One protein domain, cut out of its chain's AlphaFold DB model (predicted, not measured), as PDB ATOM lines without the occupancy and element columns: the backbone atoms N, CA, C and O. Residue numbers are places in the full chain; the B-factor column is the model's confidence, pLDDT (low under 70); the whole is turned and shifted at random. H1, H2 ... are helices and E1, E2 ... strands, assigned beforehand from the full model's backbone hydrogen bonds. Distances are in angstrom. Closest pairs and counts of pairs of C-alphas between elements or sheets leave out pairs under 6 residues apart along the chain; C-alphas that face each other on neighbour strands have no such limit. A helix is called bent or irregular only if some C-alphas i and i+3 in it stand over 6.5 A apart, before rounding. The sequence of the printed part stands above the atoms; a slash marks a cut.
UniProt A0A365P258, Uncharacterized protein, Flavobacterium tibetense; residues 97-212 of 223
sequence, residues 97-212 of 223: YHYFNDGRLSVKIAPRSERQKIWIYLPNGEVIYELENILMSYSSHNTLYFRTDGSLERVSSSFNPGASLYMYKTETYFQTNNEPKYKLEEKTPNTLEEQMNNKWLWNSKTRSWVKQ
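What this domain is: This is residues 97 to 212 of the 223 residues of an uncharacterized protein of Flavobacterium tibetense (UniProt A0A365P258). The model shows one long, twisted antiparallel sheet of ten strands, folded back on itself at E4 like a closing V, with E1, E2 and E3 as the smaller leaf partly face to face with the larger leaf of E5 to E10. The chain runs back and forth through the strands in order, E4 and E5 are joined over a short length at one end, and the short helix H1 only grazes the sheet between E8 and the last hairpin, E9 and E10. The printed part has 116 residues with ten named strands and one named helix, in the order E1 to E8, H1, E9, E10, and the strands lie side by side in that same order; the class is mostly strand. The whole is compact, with a radius of gyration of the C-alphas of 15.0 A, and the C-alphas span 44 by 34 by 26 A.

How they stand to each other: E1, residues 97 to 99, is an edge strand and forms a hairpin with E2, residues 105 to 109; N 98 and O 107 are 2.8 A apart. E3, residues 115 to 121, is antiparallel to E2 at 175 degrees, with N 108 and O 119 at 2.9 A. E4, residues 127 to 135, is the hinge of the folded sheet, one sheet bent back on itself into two leaves that face each other. Its pairing is staggered: residues 127 to 134 pair with E3, where N 118 and O 131 are 2.8 A apart, and residues 134 to 135 pair with E5, residues 139 to 146. E4 and E5 are antiparallel at 134 degrees, with N 134 and O 140 at 2.8 A. E6, residues 152 to 160, is the next neighbour, with N 143 and O 156 at 2.8 A. Between the leaves, the closest C-alphas of E2 and E6, those of Ser 106 and Leu 152, are 7.1 A apart, while E3 and E6 are only just apart, at 8.1 A. E7, residues 167 to 174, is antiparallel to E6 at 168 degrees, with N 157 and O 170 at 2.8 A. E8, residues 180 to 188, pairs with E7 through N 169 and O 186 at 2.8 A; E1 to E8 form a meander, each strand the antiparallel neighbour of the one before. H1, residues 192 to 196, grazes the sheet with residues 194 to 195; its O i to N i+4 pair is within hydrogen-bond range. E9, residues 199 to 203, pairs with E8 through N 183 and O 200 at 2.9 A. E10, residues 208 to 211, is the other edge strand and forms a hairpin with E9, with N 201 and O 210 at 2.8 A.

Where its parts are: E1 begins at C-alpha 97, at (-54.179, 24.735, 58.937). E2 is 11.2 A long from first to last C-alpha, E3 19.5 A and E4 23.6 A, ending at C-alpha 135, at (-46.357, 43.740, 62.723). E5 measures 23.0 A, E6 23.7 A, E7 23.2 A and E8 24.0 A. H1 covers 6.2 A and E9 13.1 A. E10 ends at C-alpha 211, at (-34.519, 36.775, 37.438).

The domain as a whole: The two C-alphas farthest apart, those of Asp 102 and Leu 165, are 45.0 A from each other. The printed part has no cut and no long link; the link from E6 to E7 is short, and the others are tight. The mean pLDDT of the printed part is 94.3, and no printed residue is under 70.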
ATOM      1  N   TYR A  97     -54.636  25.768  59.860       96.06
ATOM      2  CA  TYR A  97     -54.179  24.735  58.937       96.06
ATOM      3  C   TYR A  97     -55.069  24.723  57.698       96.06
ATOM      4  O   TYR A  97     -56.294  24.735  57.809       96.06
ATOM      5  N   HIS A  98     -54.443  24.670  56.530       96.81
ATOM      6  CA  HIS A  98     -55.094  24.470  55.242       96.81
ATOM      7  C   HIS A  98     -54.623  23.143  54.666       96.81
ATOM      8  O   HIS A  98     -53.430  22.837  54.708       96.81
ATOM      9  N   TYR A  99     -55.553  22.375  54.113       97.31
ATOM     10  CA  TYR A  99     -55.302  21.032  53.606       97.31
ATOM     11  C   TYR A  99     -55.621  20.969  52.120       97.31
ATOM     12  O   TYR A  99     -56.525  21.658  51.654       97.31
ATOM     13  N   PHE A 100     -54.897  20.119  51.402       95.81
ATOM     14  CA  PHE A 100     -55.309  19.644  50.089       95.81
ATOM     15  C   PHE A 100     -56.593  18.806  50.213       95.81
ATOM     16  O   PHE A 100     -56.902  18.274  51.283       95.81
ATOM     17  N   ASN A 101     -57.316  18.623  49.108       93.62
ATOM     18  CA  ASN A 101     -58.540  17.808  49.072       93.62
ATOM     19  C   ASN A 101     -58.349  16.345  49.501       93.62
ATOM     20  O   ASN A 101     -59.308  15.696  49.908       93.62
ATOM     21  N   ASP A 102     -57.130  15.820  49.418       92.81
ATOM     22  CA  ASP A 102     -56.785  14.471  49.880       92.81
ATOM     23  C   ASP A 102     -56.451  14.396  51.383       92.81
ATOM     24  O   ASP A 102     -56.062  13.341  51.883       92.81
ATOM     25  N   GLY A 103     -56.599  15.506  52.113       93.06
ATOM     26  CA  GLY A 103     -56.364  15.601  53.553       93.06
ATOM     27  C   GLY A 103     -54.914  15.882  53.947       93.06
ATOM     28  O   GLY A 103     -54.629  16.037  55.136       93.06
ATOM     29  N   ARG A 104     -53.981  15.983  52.993       95.38
ATOM     30  CA  ARG A 104     -52.582  16.332  53.285       95.38
ATOM     31  C   ARG A 104     -52.449  17.812  53.626       95.38
ATOM     32  O   ARG A 104     -53.205  18.647  53.136       95.38
ATOM     33  N   LEU A 105     -51.478  18.155  54.470       96.62
ATOM     34  CA  LEU A 105     -51.249  19.542  54.873       96.62
ATOM     35  C   LEU A 105     -50.694  20.358  53.697       96.62
ATOM     36  O   LEU A 105     -49.694  19.975  53.101       96.62
ATOM     37  N   SER A 106     -51.340  21.483  53.393       97.12
ATOM     38  CA  SER A 106     -50.973  22.418  52.323       97.12
ATOM     39  C   SER A 106     -50.262  23.642  52.901       97.12
ATOM     40  O   SER A 106     -49.131  23.948  52.524       97.12
ATOM     41  N   VAL A 107     -50.875  24.310  53.883       98.19
ATOM     42  CA  VAL A 107     -50.292  25.486  54.544       98.19
ATOM     43  C   VAL A 107     -50.555  25.443  56.044       98.19
ATOM     44  O   VAL A 107     -51.661  25.135  56.486       98.19
ATOM     45  N   LYS A 108     -49.546  25.809  56.834       97.62
ATOM     46  CA  LYS A 108     -49.661  26.037  58.278       97.62
ATOM     47  C   LYS A 108     -49.359  27.492  58.588       97.62
ATOM     48  O   LYS A 108     -48.296  27.993  58.232       97.62
ATOM     49  N   ILE A 109     -50.256  28.145  59.306       97.25
ATOM     50  CA  ILE A 109     -50.111  29.526  59.760       97.25
ATOM     51  C   ILE A 109     -49.950  29.482  61.274       97.25
ATOM     52  O   ILE A 109     -50.855  29.035  61.981       97.25
ATOM     53  N   ALA A 110     -48.797  29.925  61.776       95.88
ATOM     54  CA  ALA A 110     -48.552  30.039  63.209       95.88
ATOM     55  C   ALA A 110     -49.613  30.935  63.878       95.88
ATOM     56  O   ALA A 110     -50.223  31.775  63.209       95.88
ATOM     57  N   PRO A 111     -49.817  30.824  65.199       94.25
ATOM     58  CA  PRO A 111     -50.665  31.758  65.922       94.25
ATOM     59  C   PRO A 111     -50.273  33.216  65.678       94.25
ATOM     60  O   PRO A 111     -49.112  33.532  65.412       94.25
ATOM     61  N   ARG A 112     -51.256  34.111  65.797       89.31
ATOM     62  CA  ARG A 112     -51.042  35.555  65.675       89.31
ATOM     63  C   ARG A 112     -50.004  36.020  66.707       89.31
ATOM     64  O   ARG A 112     -50.199  35.847  67.906       89.31
ATOM     65  N   SER A 113     -48.934  36.643  66.233       90.94
ATOM     66  CA  SER A 113     -47.874  37.259  67.036       90.94
ATOM     67  C   SER A 113     -47.284  38.447  66.266       90.94
ATOM     68  O   SER A 113     -47.677  38.694  65.124       90.94
ATOM     69  N   GLU A 114     -46.337  39.181  66.859       92.44
ATOM     70  CA  GLU A 114     -45.590  40.237  66.148       92.44
ATOM     71  C   GLU A 114     -44.831  39.701  64.928       92.44
ATOM     72  O   GLU A 114     -44.644  40.425  63.951       92.44
ATOM     73  N   ARG A 115     -44.414  38.430  64.994       94.00
ATOM     74  CA  ARG A 115     -43.708  37.681  63.953       94.00
ATOM     75  C   ARG A 115     -44.381  36.333  63.741       94.00
ATOM     76  O   ARG A 115     -44.061  35.342  64.404       94.00
ATOM     77  N   GLN A 116     -45.362  36.312  62.851       95.44
ATOM     78  CA  GLN A 116     -46.160  35.127  62.564       95.44
ATOM     79  C   GLN A 116     -45.577  34.399  61.353       95.44
ATOM     80  O   GLN A 116     -45.586  34.918  60.239       95.44
ATOM     81  N   LYS A 117     -45.109  33.169  61.569       97.19
ATOM     82  CA  LYS A 117     -44.591  32.304  60.505       97.19
ATOM     83  C   LYS A 117     -45.707  31.613  59.724       97.19
ATOM     84  O   LYS A 117     -46.739  31.246  60.289       97.19
ATOM     85  N   ILE A 118     -45.463  31.394  58.440       98.00
ATOM     86  CA  ILE A 118     -46.317  30.631  57.533       98.00
ATOM     87  C   ILE A 118     -45.429  29.618  56.812       98.00
ATOM     88  O   ILE A 118     -44.425  29.992  56.211       98.00
ATOM     89  N   TRP A 119     -45.818  28.349  56.854       98.31
ATOM     90  CA  TRP A 119     -45.129  27.256  56.169       98.31
ATOM     91  C   TRP A 119     -45.998  26.722  55.044       98.31
ATOM     92  O   TRP A 119     -47.175  26.423  55.260       98.31
ATOM     93  N   ILE A 120     -45.405  26.580  53.864       98.06
ATOM     94  CA  ILE A 120     -46.045  26.032  52.672       98.06
ATOM     95  C   ILE A 120     -45.423  24.671  52.396       98.06
ATOM     96  O   ILE A 120     -44.201  24.543  52.273       98.06
ATOM     97  N   TYR A 121     -46.278  23.661  52.309       97.88
ATOM     98  CA  TYR A 121     -45.886  22.267  52.187       97.88
ATOM     99  C   TYR A 121     -46.168  21.747  50.787       97.88
ATOM    100  O   TYR A 121     -47.225  22.015  50.211       97.88
ATOM    101  N   LEU A 122     -45.236  20.952  50.277       96.75
ATOM    102  CA  LEU A 122     -45.477  20.047  49.164       96.75
ATOM    103  C   LEU A 122     -46.377  18.887  49.618       96.75
ATOM    104  O   LEU A 122     -46.455  18.577  50.812       96.75
ATOM    105  N   PRO A 123     -46.990  18.143  48.683       95.38
ATOM    106  CA  PRO A 123     -47.889  17.050  49.030       95.38
ATOM    107  C   PRO A 123     -47.153  15.847  49.649       95.38
ATOM    108  O   PRO A 123     -47.785  14.926  50.155       95.38
ATOM    109  N   ASN A 124     -45.821  15.816  49.609       95.31
ATOM    110  CA  ASN A 124     -44.998  14.830  50.319       95.31
ATOM    111  C   ASN A 124     -44.754  15.204  51.800       95.31
ATOM    112  O   ASN A 124     -44.127  14.427  52.515       95.31
ATOM    113  N   GLY A 125     -45.229  16.367  52.260       93.88
ATOM    114  CA  GLY A 125     -45.033  16.870  53.622       93.88
ATOM    115  C   GLY A 125     -43.753  17.686  53.830       93.88
ATOM    116  O   GLY A 125     -43.499  18.130  54.948       93.88
ATOM    117  N   GLU A 126     -42.954  17.917  52.787       96.31
ATOM    118  CA  GLU A 126     -41.772  18.778  52.854       96.31
ATOM    119  C   GLU A 126     -42.163  20.262  52.801       96.31
ATOM    120  O   GLU A 126     -43.009  20.659  52.000       96.31
ATOM    121  N   VAL A 127     -41.522  21.102  53.620       96.44
ATOM    122  CA  VAL A 127     -41.661  22.563  53.526       96.44
ATOM    123  C   VAL A 127     -40.860  23.060  52.327       96.44
ATOM    124  O   VAL A 127     -39.637  22.941  52.304       96.44
ATOM    125  N   ILE A 128     -41.541  23.643  51.342       95.19
ATOM    126  CA  ILE A 128     -40.897  24.211  50.147       95.19
ATOM    127  C   ILE A 128     -40.675  25.712  50.260       95.19
ATOM    128  O   ILE A 128     -39.760  26.255  49.644       95.19
ATOM    129  N   TYR A 129     -41.517  26.393  51.033       93.44
ATOM    130  CA  TYR A 129     -41.472  27.841  51.132       93.44
ATOM    131  C   TYR A 129     -41.932  28.301  52.512       93.44
ATOM    132  O   TYR A 129     -42.916  27.796  53.056       93.44
ATOM    133  N   GLU A 130     -41.218  29.272  53.072       95.69
ATOM    134  CA  GLU A 130     -41.548  29.900  54.349       95.69
ATOM    135  C   GLU A 130     -41.770  31.396  54.146       95.69
ATOM    136  O   GLU A 130     -41.069  32.049  53.373       95.69
ATOM    137  N   LEU A 131     -42.755  31.938  54.854       96.44
ATOM    138  CA  LEU A 131     -43.089  33.357  54.858       96.44
ATOM    139  C   LEU A 131     -43.244  33.843  56.298       96.44
ATOM    140  O   LEU A 131     -43.534  33.067  57.213       96.44
ATOM    141  N   GLU A 132     -43.106  35.149  56.493       95.88
ATOM    142  CA  GLU A 132     -43.274  35.786  57.795       95.88
ATOM    143  C   GLU A 132     -44.152  37.031  57.666       95.88
ATOM    144  O   GLU A 132     -43.920  37.893  56.819       95.88
ATOM    145  N   ASN A 133     -45.172  37.124  58.516       95.38
ATOM    146  CA  ASN A 133     -45.911  38.354  58.765       95.38
ATOM    147  C   ASN A 133     -45.249  39.089  59.930       95.38
ATOM    148  O   ASN A 133     -45.093  38.512  61.007       95.38
ATOM    149  N   ILE A 134     -44.924  40.363  59.732       94.31
ATOM    150  CA  ILE A 134     -44.267  41.214  60.726       94.31
ATOM    151  C   ILE A 134     -45.151  42.430  60.988       94.31
ATOM    152  O   ILE A 134     -45.539  43.139  60.058       94.31
ATOM    153  N   LEU A 135     -45.475  42.665  62.258       86.88
ATOM    154  CA  LEU A 135     -46.357  43.740  62.723       86.88
ATOM    155  C   LEU A 135     -45.595  44.655  63.689       86.88
ATOM    156  O   LEU A 135     -45.939  44.747  64.864       86.88
ATOM    157  N   MET A 136     -44.525  45.284  63.203       87.38
ATOM    158  CA  MET A 136     -43.654  46.158  63.995       87.38
ATOM    159  C   MET A 136     -43.524  47.542  63.330       87.38
ATOM    160  O   MET A 136     -44.389  47.955  62.559       87.38
ATOM    161  N   SER A 137     -42.446  48.273  63.635       82.88
ATOM    162  CA  SER A 137     -42.113  49.569  63.023       82.88
ATOM    163  C   SER A 137     -41.921  49.501  61.504       82.88
ATOM    164  O   SER A 137     -42.178  50.479  60.807       82.88
ATOM    165  N   TYR A 138     -41.513  48.341  60.998       87.38
ATOM    166  CA  TYR A 138     -41.679  47.943  59.609       87.38
ATOM    167  C   TYR A 138     -42.698  46.806  59.556       87.38
ATOM    168  O   TYR A 138     -42.821  46.018  60.503       87.38
ATOM    169  N   SER A 139     -43.442  46.717  58.459       89.44
ATOM    170  CA  SER A 139     -44.489  45.717  58.309       89.44
ATOM    171  C   SER A 139     -44.249  44.827  57.104       89.44
ATOM    172  O   SER A 139     -43.843  45.271  56.031       89.44
ATOM    173  N   SER A 140     -44.508  43.540  57.301       94.62
ATOM    174  CA  SER A 140     -44.628  42.563  56.229       94.62
ATOM    175  C   SER A 140     -45.961  41.858  56.393       94.62
ATOM    176  O   SER A 140     -46.296  41.389  57.482       94.62
ATOM    177  N   HIS A 141     -46.750  41.817  55.331       95.06
ATOM    178  CA  HIS A 141     -48.068  41.211  55.346       95.06
ATOM    179  C   HIS A 141     -48.242  40.304  54.139       95.06
ATOM    180  O   HIS A 141     -48.022  40.730  53.012       95.06
ATOM    181  N   ASN A 142     -48.675  39.072  54.380       97.44
ATOM    182  CA  ASN A 142     -48.912  38.062  53.365       97.44
ATOM    183  C   ASN A 142     -50.394  37.689  53.352       97.44
ATOM    184  O   ASN A 142     -50.932  37.200  54.348       97.44
ATOM    185  N   THR A 143     -51.023  37.860  52.195       97.69
ATOM    186  CA  THR A 143     -52.377  37.387  51.909       97.69
ATOM    187  C   THR A 143     -52.287  36.132  51.054       97.69
ATOM    188  O   THR A 143     -51.698  36.150  49.971       97.69
ATOM    189  N   LEU A 144     -52.873  35.041  51.541       97.88
ATOM    190  CA  LEU A 144     -52.870  33.741  50.875       97.88
ATOM    191  C   LEU A 144     -54.162  33.553  50.074       97.88
ATOM    192  O   LEU A 144     -55.253  33.800  50.586       97.88
ATOM    193  N   TYR A 145     -54.038  33.080  48.839       98.12
ATOM    194  CA  TYR A 145     -55.156  32.725  47.969       98.12
ATOM    195  C   TYR A 145     -55.075  31.238  47.649       98.12
ATOM    196  O   TYR A 145     -54.046  30.769  47.163       98.12
ATOM    197  N   PHE A 146     -56.151  30.509  47.925       97.50
ATOM    198  CA  PHE A 146     -56.227  29.063  47.739       97.50
ATOM    199  C   PHE A 146     -57.150  28.719  46.578       97.50
ATOM    200  O   PHE A 146     -58.167  29.382  46.366       97.50
ATOM    201  N   ARG A 147     -56.811  27.644  45.873       96.38
ATOM    202  CA  ARG A 147     -57.684  27.021  44.881       96.38
ATOM    203  C   ARG A 147     -58.782  26.209  45.565       96.38
ATOM    204  O   ARG A 147     -58.751  25.948  46.768       96.38
ATOM    205  N   THR A 148     -59.730  25.738  44.762       96.19
ATOM    206  CA  THR A 148     -60.799  24.826  45.197       96.19
ATOM    207  C   THR A 148     -60.296  23.444  45.620       96.19
ATOM    208  O   THR A 148     -61.027  22.728  46.297       96.19
ATOM    209  N   ASP A 149     -59.076  23.064  45.234       93.38
ATOM    210  CA  ASP A 149     -58.439  21.801  45.621       93.38
ATOM    211  C   ASP A 149     -57.657  21.871  46.947       93.38
ATOM    212  O   ASP A 149     -57.022  20.893  47.349       93.38
ATOM    213  N   GLY A 150     -57.678  23.032  47.613       93.50
ATOM    214  CA  GLY A 150     -56.939  23.291  48.848       93.50
ATOM    215  C   GLY A 150     -55.453  23.617  48.647       93.50
ATOM    216  O   GLY A 150     -54.758  23.966  49.609       93.50
ATOM    217  N   SER A 151     -54.949  23.559  47.409       95.69
ATOM    218  CA  SER A 151     -53.609  24.043  47.076       95.69
ATOM    219  C   SER A 151     -53.543  25.569  47.139       95.69
ATOM    220  O   SER A 151     -54.518  26.284  46.893       95.69
ATOM    221  N   LEU A 152     -52.369  26.083  47.471       97.81
ATOM    222  CA  LEU A 152     -52.052  27.497  47.416       97.81
ATOM    223  C   LEU A 152     -51.927  27.919  45.948       97.81
ATOM    224  O   LEU A 152     -51.177  27.332  45.171       97.81
ATOM    225  N   GLU A 153     -52.675  28.943  45.555       97.81
ATOM    226  CA  GLU A 153     -52.631  29.503  44.207       97.81
ATOM    227  C   GLU A 153     -51.600  30.618  44.113       97.81
ATOM    228  O   GLU A 153     -50.740  30.636  43.225       97.81
ATOM    229  N   ARG A 154     -51.711  31.561  45.047       98.25
ATOM    230  CA  ARG A 154     -50.952  32.799  45.042       98.25
ATOM    231  C   ARG A 154     -50.760  33.307  46.459       98.25
ATOM    232  O   ARG A 154     -51.657  33.215  47.295       98.25
ATOM    233  N   VAL A 155     -49.622  33.939  46.686       98.44
ATOM    234  CA  VAL A 155     -49.371  34.785  47.849       98.44
ATOM    235  C   VAL A 155     -49.143  36.206  47.371       98.44
ATOM    236  O   VAL A 155     -48.309  36.435  46.499       98.44
ATOM    237  N   SER A 156     -49.880  37.153  47.946       98.31
ATOM    238  CA  SER A 156     -49.588  38.576  47.808       98.31
ATOM    239  C   SER A 156     -48.912  39.062  49.083       98.31
ATOM    240  O   SER A 156     -49.539  39.126  50.140       98.31
ATOM    241  N   SER A 157     -47.629  39.368  48.974       97.62
ATOM    242  CA  SER A 157     -46.806  39.908  50.047       97.62
ATOM    243  C   SER A 157     -46.676  41.412  49.860       97.62
ATOM    244  O   SER A 157     -46.373  41.883  48.768       97.62
ATOM    245  N   SER A 158     -46.888  42.173  50.922       95.62
ATOM    246  CA  SER A 158     -46.622  43.606  50.989       95.62
ATOM    247  C   SER A 158     -45.580  43.846  52.067       95.62
ATOM    248  O   SER A 158     -45.685  43.299  53.164       95.62
ATOM    249  N   PHE A 159     -44.569  44.644  51.754       95.44
ATOM    250  CA  PHE A 159     -43.517  45.027  52.676       95.44
ATOM    251  C   PHE A 159     -43.374  46.545  52.686       95.44
ATOM    252  O   PHE A 159     -43.099  47.179  51.664       95.44
ATOM    253  N   ASN A 160     -43.556  47.118  53.869       91.88
ATOM    254  CA  ASN A 160     -43.310  48.521  54.136       91.88
ATOM    255  C   ASN A 160     -42.147  48.628  55.138       91.88
ATOM    256  O   ASN A 160     -42.317  48.239  56.297       91.88
ATOM    257  N   PRO A 161     -40.990  49.195  54.746       88.94
ATOM    258  CA  PRO A 161     -39.848  49.381  55.639       88.94
ATOM    259  C   PRO A 161     -40.081  50.410  56.766       88.94
ATOM    260  O   PRO A 161     -39.148  50.721  57.503       88.94
ATOM    261  N   GLY A 162     -41.290  50.966  56.903       86.62
ATOM    262  CA  GLY A 162     -41.646  51.950  57.922       86.62
ATOM    263  C   GLY A 162     -41.565  53.365  57.360       86.62
ATOM    264  O   GLY A 162     -42.377  53.748  56.526       86.62
ATOM    265  N   ALA A 163     -40.571  54.146  57.784       82.31
ATOM    266  CA  ALA A 163     -40.373  55.537  57.350       82.31
ATOM    267  C   ALA A 163     -39.773  55.682  55.928       82.31
ATOM    268  O   ALA A 163     -39.143  56.691  55.613       82.31
ATOM    269  N   SER A 164     -39.923  54.665  55.079       84.56
ATOM    270  CA  SER A 164     -39.417  54.659  53.705       84.56
ATOM    271  C   SER A 164     -40.410  55.327  52.755       84.56
ATOM    272  O   SER A 164     -41.619  55.174  52.900       84.56
ATOM    273  N   LEU A 165     -39.895  56.005  51.725       87.88
ATOM    274  CA  LEU A 165     -40.702  56.448  50.578       87.88
ATOM    275  C   LEU A 165     -41.146  55.280  49.687       87.88
ATOM    276  O   LEU A 165     -42.055  55.436  48.876       87.88
ATOM    277  N   TYR A 166     -40.477  54.132  49.815       91.94
ATOM    278  CA  TYR A 166     -40.699  52.959  48.984       91.94
ATOM    279  C   TYR A 166     -41.552  51.912  49.688       91.94
ATOM    280  O   TYR A 166     -41.252  51.520  50.819       91.94
ATOM    281  N   MET A 167     -42.542  51.404  48.961       92.00
ATOM    282  CA  MET A 167     -43.299  50.204  49.303       92.00
ATOM    283  C   MET A 167     -42.943  49.084  48.336       92.00
ATOM    284  O   MET A 167     -42.696  49.340  47.159       92.00
ATOM    285  N   TYR A 168     -42.940  47.849  48.822       95.69
ATOM    286  CA  TYR A 168     -42.634  46.676  48.016       95.69
ATOM    287  C   TYR A 168     -43.816  45.721  48.038       95.69
ATOM    288  O   TYR A 168     -44.416  45.482  49.087       95.69
ATOM    289  N   LYS A 169     -44.143  45.154  46.885       96.88
ATOM    290  CA  LYS A 169     -45.179  44.144  46.737       96.88
ATOM    291  C   LYS A 169     -44.617  42.973  45.948       96.88
ATOM    292  O   LYS A 169     -44.031  43.160  44.890       96.88
ATOM    293  N   THR A 170     -44.830  41.763  46.437       97.69
ATOM    294  CA  THR A 170     -44.455  40.538  45.737       97.69
ATOM    295  C   THR A 170     -45.694  39.686  45.525       97.69
ATOM    296  O   THR A 170     -46.386  39.346  46.479       97.69
ATOM    297  N   GLU A 171     -45.986  39.311  44.285       98.12
ATOM    298  CA  GLU A 171     -46.990  38.290  43.981       98.12
ATOM    299  C   GLU A 171     -46.279  36.999  43.597       98.12
ATOM    300  O   GLU A 171     -45.659  36.926  42.541       98.12
ATOM    301  N   THR A 172     -46.342  35.985  44.459       98.25
ATOM    302  CA  THR A 172     -45.762  34.658  44.202       98.25
ATOM    303  C   THR A 172     -46.865  33.702  43.784       98.25
ATOM    304  O   THR A 172     -47.852  33.558  44.502       98.25
ATOM    305  N   TYR A 173     -46.697  33.036  42.648       98.25
ATOM    306  CA  TYR A 173     -47.647  32.072  42.099       98.25
ATOM    307  C   TYR A 173     -47.111  30.657  42.248       98.25
ATOM    308  O   TYR A 173     -45.929  30.397  42.009       98.25
ATOM    309  N   PHE A 174     -48.000  29.736  42.595       97.88
ATOM    310  CA  PHE A 174     -47.670  28.352  42.909       97.88
ATOM    311  C   PHE A 174     -48.375  27.402  41.943       97.88
ATOM    312  O   PHE A 174     -49.381  27.748  41.326       97.88
ATOM    313  N   GLN A 175     -47.849  26.197  41.790       97.00
ATOM    314  CA  GLN A 175     -48.502  25.093  41.094       97.00
ATOM    315  C   GLN A 175     -49.541  24.416  42.010       97.00
ATOM    316  O   GLN A 175     -49.687  24.776  43.177       97.00
ATOM    317  N   THR A 176     -50.280  23.434  41.491       96.69
ATOM    318  CA  THR A 176     -51.296  22.683  42.261       96.69
ATOM    319  C   THR A 176     -50.695  21.820  43.372       96.69
ATOM    320  O   THR A 176     -51.378  21.464  44.322       96.69
ATOM    321  N   ASN A 177     -49.401  21.513  43.301       96.31
ATOM    322  CA  ASN A 177     -48.650  20.840  44.358       96.31
ATOM    323  C   ASN A 177     -48.014  21.827  45.362       96.31
ATOM    324  O   ASN A 177     -47.143  21.413  46.113       96.31
ATOM    325  N   ASN A 178     -48.383  23.113  45.361       97.25
ATOM    326  CA  ASN A 178     -47.737  24.183  46.142       97.25
ATOM    327  C   ASN A 178     -46.268  24.467  45.797       97.25
ATOM    328  O   ASN A 178     -45.601  25.207  46.519       97.25
ATOM    329  N   GLU A 179     -45.733  23.930  44.703       97.00
ATOM    330  CA  GLU A 179     -44.395  24.297  44.260       97.00
ATOM    331  C   GLU A 179     -44.412  25.713  43.661       97.00
ATOM    332  O   GLU A 179     -45.279  26.007  42.828       97.00
ATOM    333  N   PRO A 180     -43.495  26.617  44.052       97.00
ATOM    334  CA  PRO A 180     -43.431  27.940  43.449       97.00
ATOM    335  C   PRO A 180     -43.202  27.839  41.934       97.00
ATOM    336  O   PRO A 180     -42.503  26.953  41.446       97.00
ATOM    337  N   LYS A 181     -43.811  28.746  41.171       96.50
ATOM    338  CA  LYS A 181     -43.697  28.785  39.706       96.50
ATOM    339  C   LYS A 181     -42.964  30.036  39.247       96.50
ATOM    340  O   LYS A 181     -41.938  29.964  38.579       96.50
ATOM    341  N   TYR A 182     -43.505  31.192  39.604       97.06
ATOM    342  CA  TYR A 182     -42.939  32.494  39.281       97.06
ATOM    343  C   TYR A 182     -43.367  33.509  40.339       97.06
ATOM    344  O   TYR A 182     -44.358  33.296  41.044       97.06
ATOM    345  N   LYS A 183     -42.644  34.619  40.437       97.12
ATOM    346  CA  LYS A 183     -43.068  35.777  41.222       97.12
ATOM    347  C   LYS A 183     -42.894  37.075  40.444       97.12
ATOM    348  O   LYS A 183     -42.072  37.162  39.531       97.12
ATOM    349  N   LEU A 184     -43.685  38.067  40.825       97.06
ATOM    350  CA  LEU A 184     -43.627  39.440  40.340       97.06
ATOM    351  C   LEU A 184     -43.257  40.338  41.515       97.06
ATOM    352  O   LEU A 184     -43.902  40.245  42.556       97.06
ATOM    353  N   GLU A 185     -42.242  41.184  41.366       96.25
ATOM    354  CA  GLU A 185     -41.795  42.108  42.413       96.25
ATOM    355  C   GLU A 185     -41.956  43.561  41.986       96.25
ATOM    356  O   GLU A 185     -41.273  44.060  41.100       96.25
ATOM    357  N   GLU A 186     -42.847  44.275  42.650       95.62
ATOM    358  CA  GLU A 186     -43.092  45.682  42.408       95.62
ATOM    359  C   GLU A 186     -42.538  46.524  43.555       95.62
ATOM    360  O   GLU A 186     -42.706  46.202  44.730       95.62
ATOM    361  N   LYS A 187     -41.899  47.635  43.201       94.44
ATOM    362  CA  LYS A 187     -41.569  48.727  44.113       94.44
ATOM    363  C   LYS A 187     -42.442  49.927  43.753       94.44
ATOM    364  O   LYS A 187     -42.698  50.151  42.578       94.44
ATOM    365  N   THR A 188     -42.874  50.719  44.722       92.56
ATOM    366  CA  THR A 188     -43.608  51.966  44.469       92.56
ATOM    367  C   THR A 188     -42.951  53.117  45.229       92.56
ATOM    368  O   THR A 188     -42.757  52.967  46.434       92.56
ATOM    369  N   PRO A 189     -42.632  54.252  44.573       93.50
ATOM    370  CA  PRO A 189     -42.707  54.461  43.122       93.50
ATOM    371  C   PRO A 189     -41.693  53.582  42.356       93.50
ATOM    372  O   PRO A 189     -40.632  53.255  42.892       93.50
ATOM    373  N   ASN A 190     -42.032  53.204  41.118       92.06
ATOM    374  CA  ASN A 190     -41.180  52.441  40.194       92.06
ATOM    375  C   ASN A 190     -40.853  53.229  38.922       92.06
ATOM    376  O   ASN A 190     -41.563  54.158  38.536       92.06
ATOM    377  N   THR A 191     -39.780  52.814  38.251       91.81
ATOM    378  CA  THR A 191     -39.497  53.187  36.859       91.81
ATOM    379  C   THR A 191     -40.083  52.158  35.883       91.81
ATOM    380  O   THR A 191     -40.398  51.028  36.262       91.81
ATOM    381  N   LEU A 192     -40.196  52.521  34.601       89.38
ATOM    382  CA  LEU A 192     -40.630  51.587  33.552       89.38
ATOM    383  C   LEU A 192     -39.684  50.380  33.429       89.38
ATOM    384  O   LEU A 192     -40.136  49.248  33.282       89.38
ATOM    385  N   GLU A 193     -38.374  50.609  33.527       89.12
ATOM    386  CA  GLU A 193     -37.372  49.541  33.480       89.12
ATOM    387  C   GLU A 193     -37.551  48.545  34.635       89.12
ATOM    388  O   GLU A 193     -37.497  47.332  34.430       89.12
ATOM    389  N   GLU A 194     -37.833  49.044  35.842       89.44
ATOM    390  CA  GLU A 194     -38.120  48.201  37.005       89.44
ATOM    391  C   GLU A 194     -39.391  47.370  36.801       89.44
ATOM    392  O   GLU A 194     -39.405  46.193  37.154       89.44
ATOM    393  N   GLN A 195     -40.434  47.943  36.191       87.06
ATOM    394  CA  GLN A 195     -41.666  47.217  35.860       87.06
ATOM    395  C   GLN A 195     -41.446  46.132  34.803       87.06
ATOM    396  O   GLN A 195     -42.057  45.069  34.881       87.06
ATOM    397  N   MET A 196     -40.584  46.382  33.817       88.12
ATOM    398  CA  MET A 196     -40.249  45.400  32.786       88.12
ATOM    399  C   MET A 196     -39.405  44.253  33.358       88.12
ATOM    400  O   MET A 196     -39.636  43.090  33.034       88.12
ATOM    401  N   ASN A 197     -38.490  44.558  34.277       89.75
ATOM    402  CA  ASN A 197     -37.557  43.599  34.871       89.75
ATOM    403  C   ASN A 197     -38.004  43.097  36.260       89.75
ATOM    404  O   ASN A 197     -37.164  42.866  37.136       89.75
ATOM    405  N   ASN A 198     -39.314  42.921  36.475       93.94
ATOM    406  CA  ASN A 198     -39.892  42.507  37.762       93.94
ATOM    407  C   ASN A 198     -40.224  41.011  37.891       93.94
ATOM    408  O   ASN A 198     -40.707  40.579  38.942       93.94
ATOM    409  N   LYS A 199     -40.014  40.219  36.835       95.44
ATOM    410  CA  LYS A 199     -40.394  38.802  36.798       95.44
ATOM    411  C   LYS A 199     -39.251  37.899  37.237       95.44
ATOM    412  O   LYS A 199     -38.115  38.034  36.785       95.44
ATOM    413  N   TRP A 200     -39.585  36.916  38.059       96.00
ATOM    414  CA  TRP A 200     -38.668  35.876  38.506       96.00
ATOM    415  C   TRP A 200     -39.303  34.505  38.317       96.00
ATOM    416  O   TRP A 200     -40.494  34.331  38.573       96.00
ATOM    417  N   LEU A 201     -38.504  33.522  37.926       96.12
ATOM    418  CA  LEU A 201     -38.918  32.132  37.758       96.12
ATOM    419  C   LEU A 201     -38.327  31.267  38.866       96.12
ATOM    420  O   LEU A 201     -37.202  31.495  39.314       96.12
ATOM    421  N   TRP A 202     -39.088  30.279  39.321       95.31
ATOM    422  CA  TRP A 202     -38.593  29.308  40.290       95.31
ATOM    423  C   TRP A 202     -37.779  28.231  39.579       95.31
ATOM    424  O   TRP A 202     -38.256  27.600  38.636       95.31
ATOM    425  N   ASN A 203     -36.557  27.994  40.044       94.25
ATOM    426  CA  ASN A 203     -35.758  26.857  39.622       94.25
ATOM    427  C   ASN A 203     -35.909  25.725  40.643       94.25
ATOM    428  O   ASN A 203     -35.278  25.743  41.699       94.25
ATOM    429  N   SER A 204     -36.709  24.712  40.306       91.12
ATOM    430  CA  SER A 204     -36.967  23.547  41.162       91.12
ATOM    431  C   SER A 204     -35.721  22.728  41.502       91.12
ATOM    432  O   SER A 204     -35.663  22.123  42.571       91.12
ATOM    433  N   LYS A 205     -34.705  22.711  40.625       92.31
ATOM    434  CA  LYS A 205     -33.468  21.942  40.849       92.31
ATOM    435  C   LYS A 205     -32.600  22.586  41.923       92.31
ATOM    436  O   LYS A 205     -32.067  21.888  42.776       92.31
ATOM    437  N   THR A 206     -32.457  23.909  41.873       92.75
ATOM    438  CA  THR A 206     -31.617  24.672  42.810       92.75
ATOM    439  C   THR A 206     -32.406  25.298  43.958       92.75
ATOM    440  O   THR A 206     -31.805  25.903  44.840       92.75
ATOM    441  N   ARG A 207     -33.741  25.164  43.953       91.25
ATOM    442  CA  ARG A 207     -34.677  25.762  44.919       91.25
ATOM    443  C   ARG A 207     -34.436  27.259  45.114       91.25
ATOM    444  O   ARG A 207     -34.337  27.753  46.236       91.25
ATOM    445  N   SER A 208     -34.302  27.976  44.003       93.25
ATOM    446  CA  SER A 208     -33.982  29.403  44.008       93.25
ATOM    447  C   SER A 208     -34.753  30.173  42.942       93.25
ATOM    448  O   SER A 208     -35.211  29.614  41.945       93.25
ATOM    449  N   TRP A 209     -34.900  31.476  43.169       94.50
ATOM    450  CA  TRP A 209     -35.495  32.397  42.209       94.50
ATOM    451  C   TRP A 209     -34.440  32.878  41.214       94.50
ATOM    452  O   TRP A 209     -33.404  33.402  41.615       94.50
ATOM    453  N   VAL A 210     -34.735  32.760  39.922       94.38
ATOM    454  CA  VAL A 210     -33.899  33.267  38.829       94.38
ATOM    455  C   VAL A 210     -34.621  34.434  38.168       94.38
ATOM    456  O   VAL A 210     -35.788  34.311  37.788       94.38
ATOM    457  N   LYS A 211     -33.948  35.581  38.063       92.56
ATOM    458  CA  LYS A 211     -34.519  36.775  37.438       92.56
ATOM    459  C   LYS A 211     -34.625  36.561  35.930       92.56
ATOM    460  O   LYS A 211     -33.685  36.064  35.315       92.56
ATOM    461  N   GLN A 212     -35.759  36.925  35.343       85.12
ATOM    462  CA  GLN A 212     -35.923  36.879  33.897       85.12
ATOM    463  C   GLN A 212     -35.454  38.211  33.303       85.12
ATOM    464  O   GLN A 212     -36.059  39.249  33.560       85.12
TER     465      GLN A 212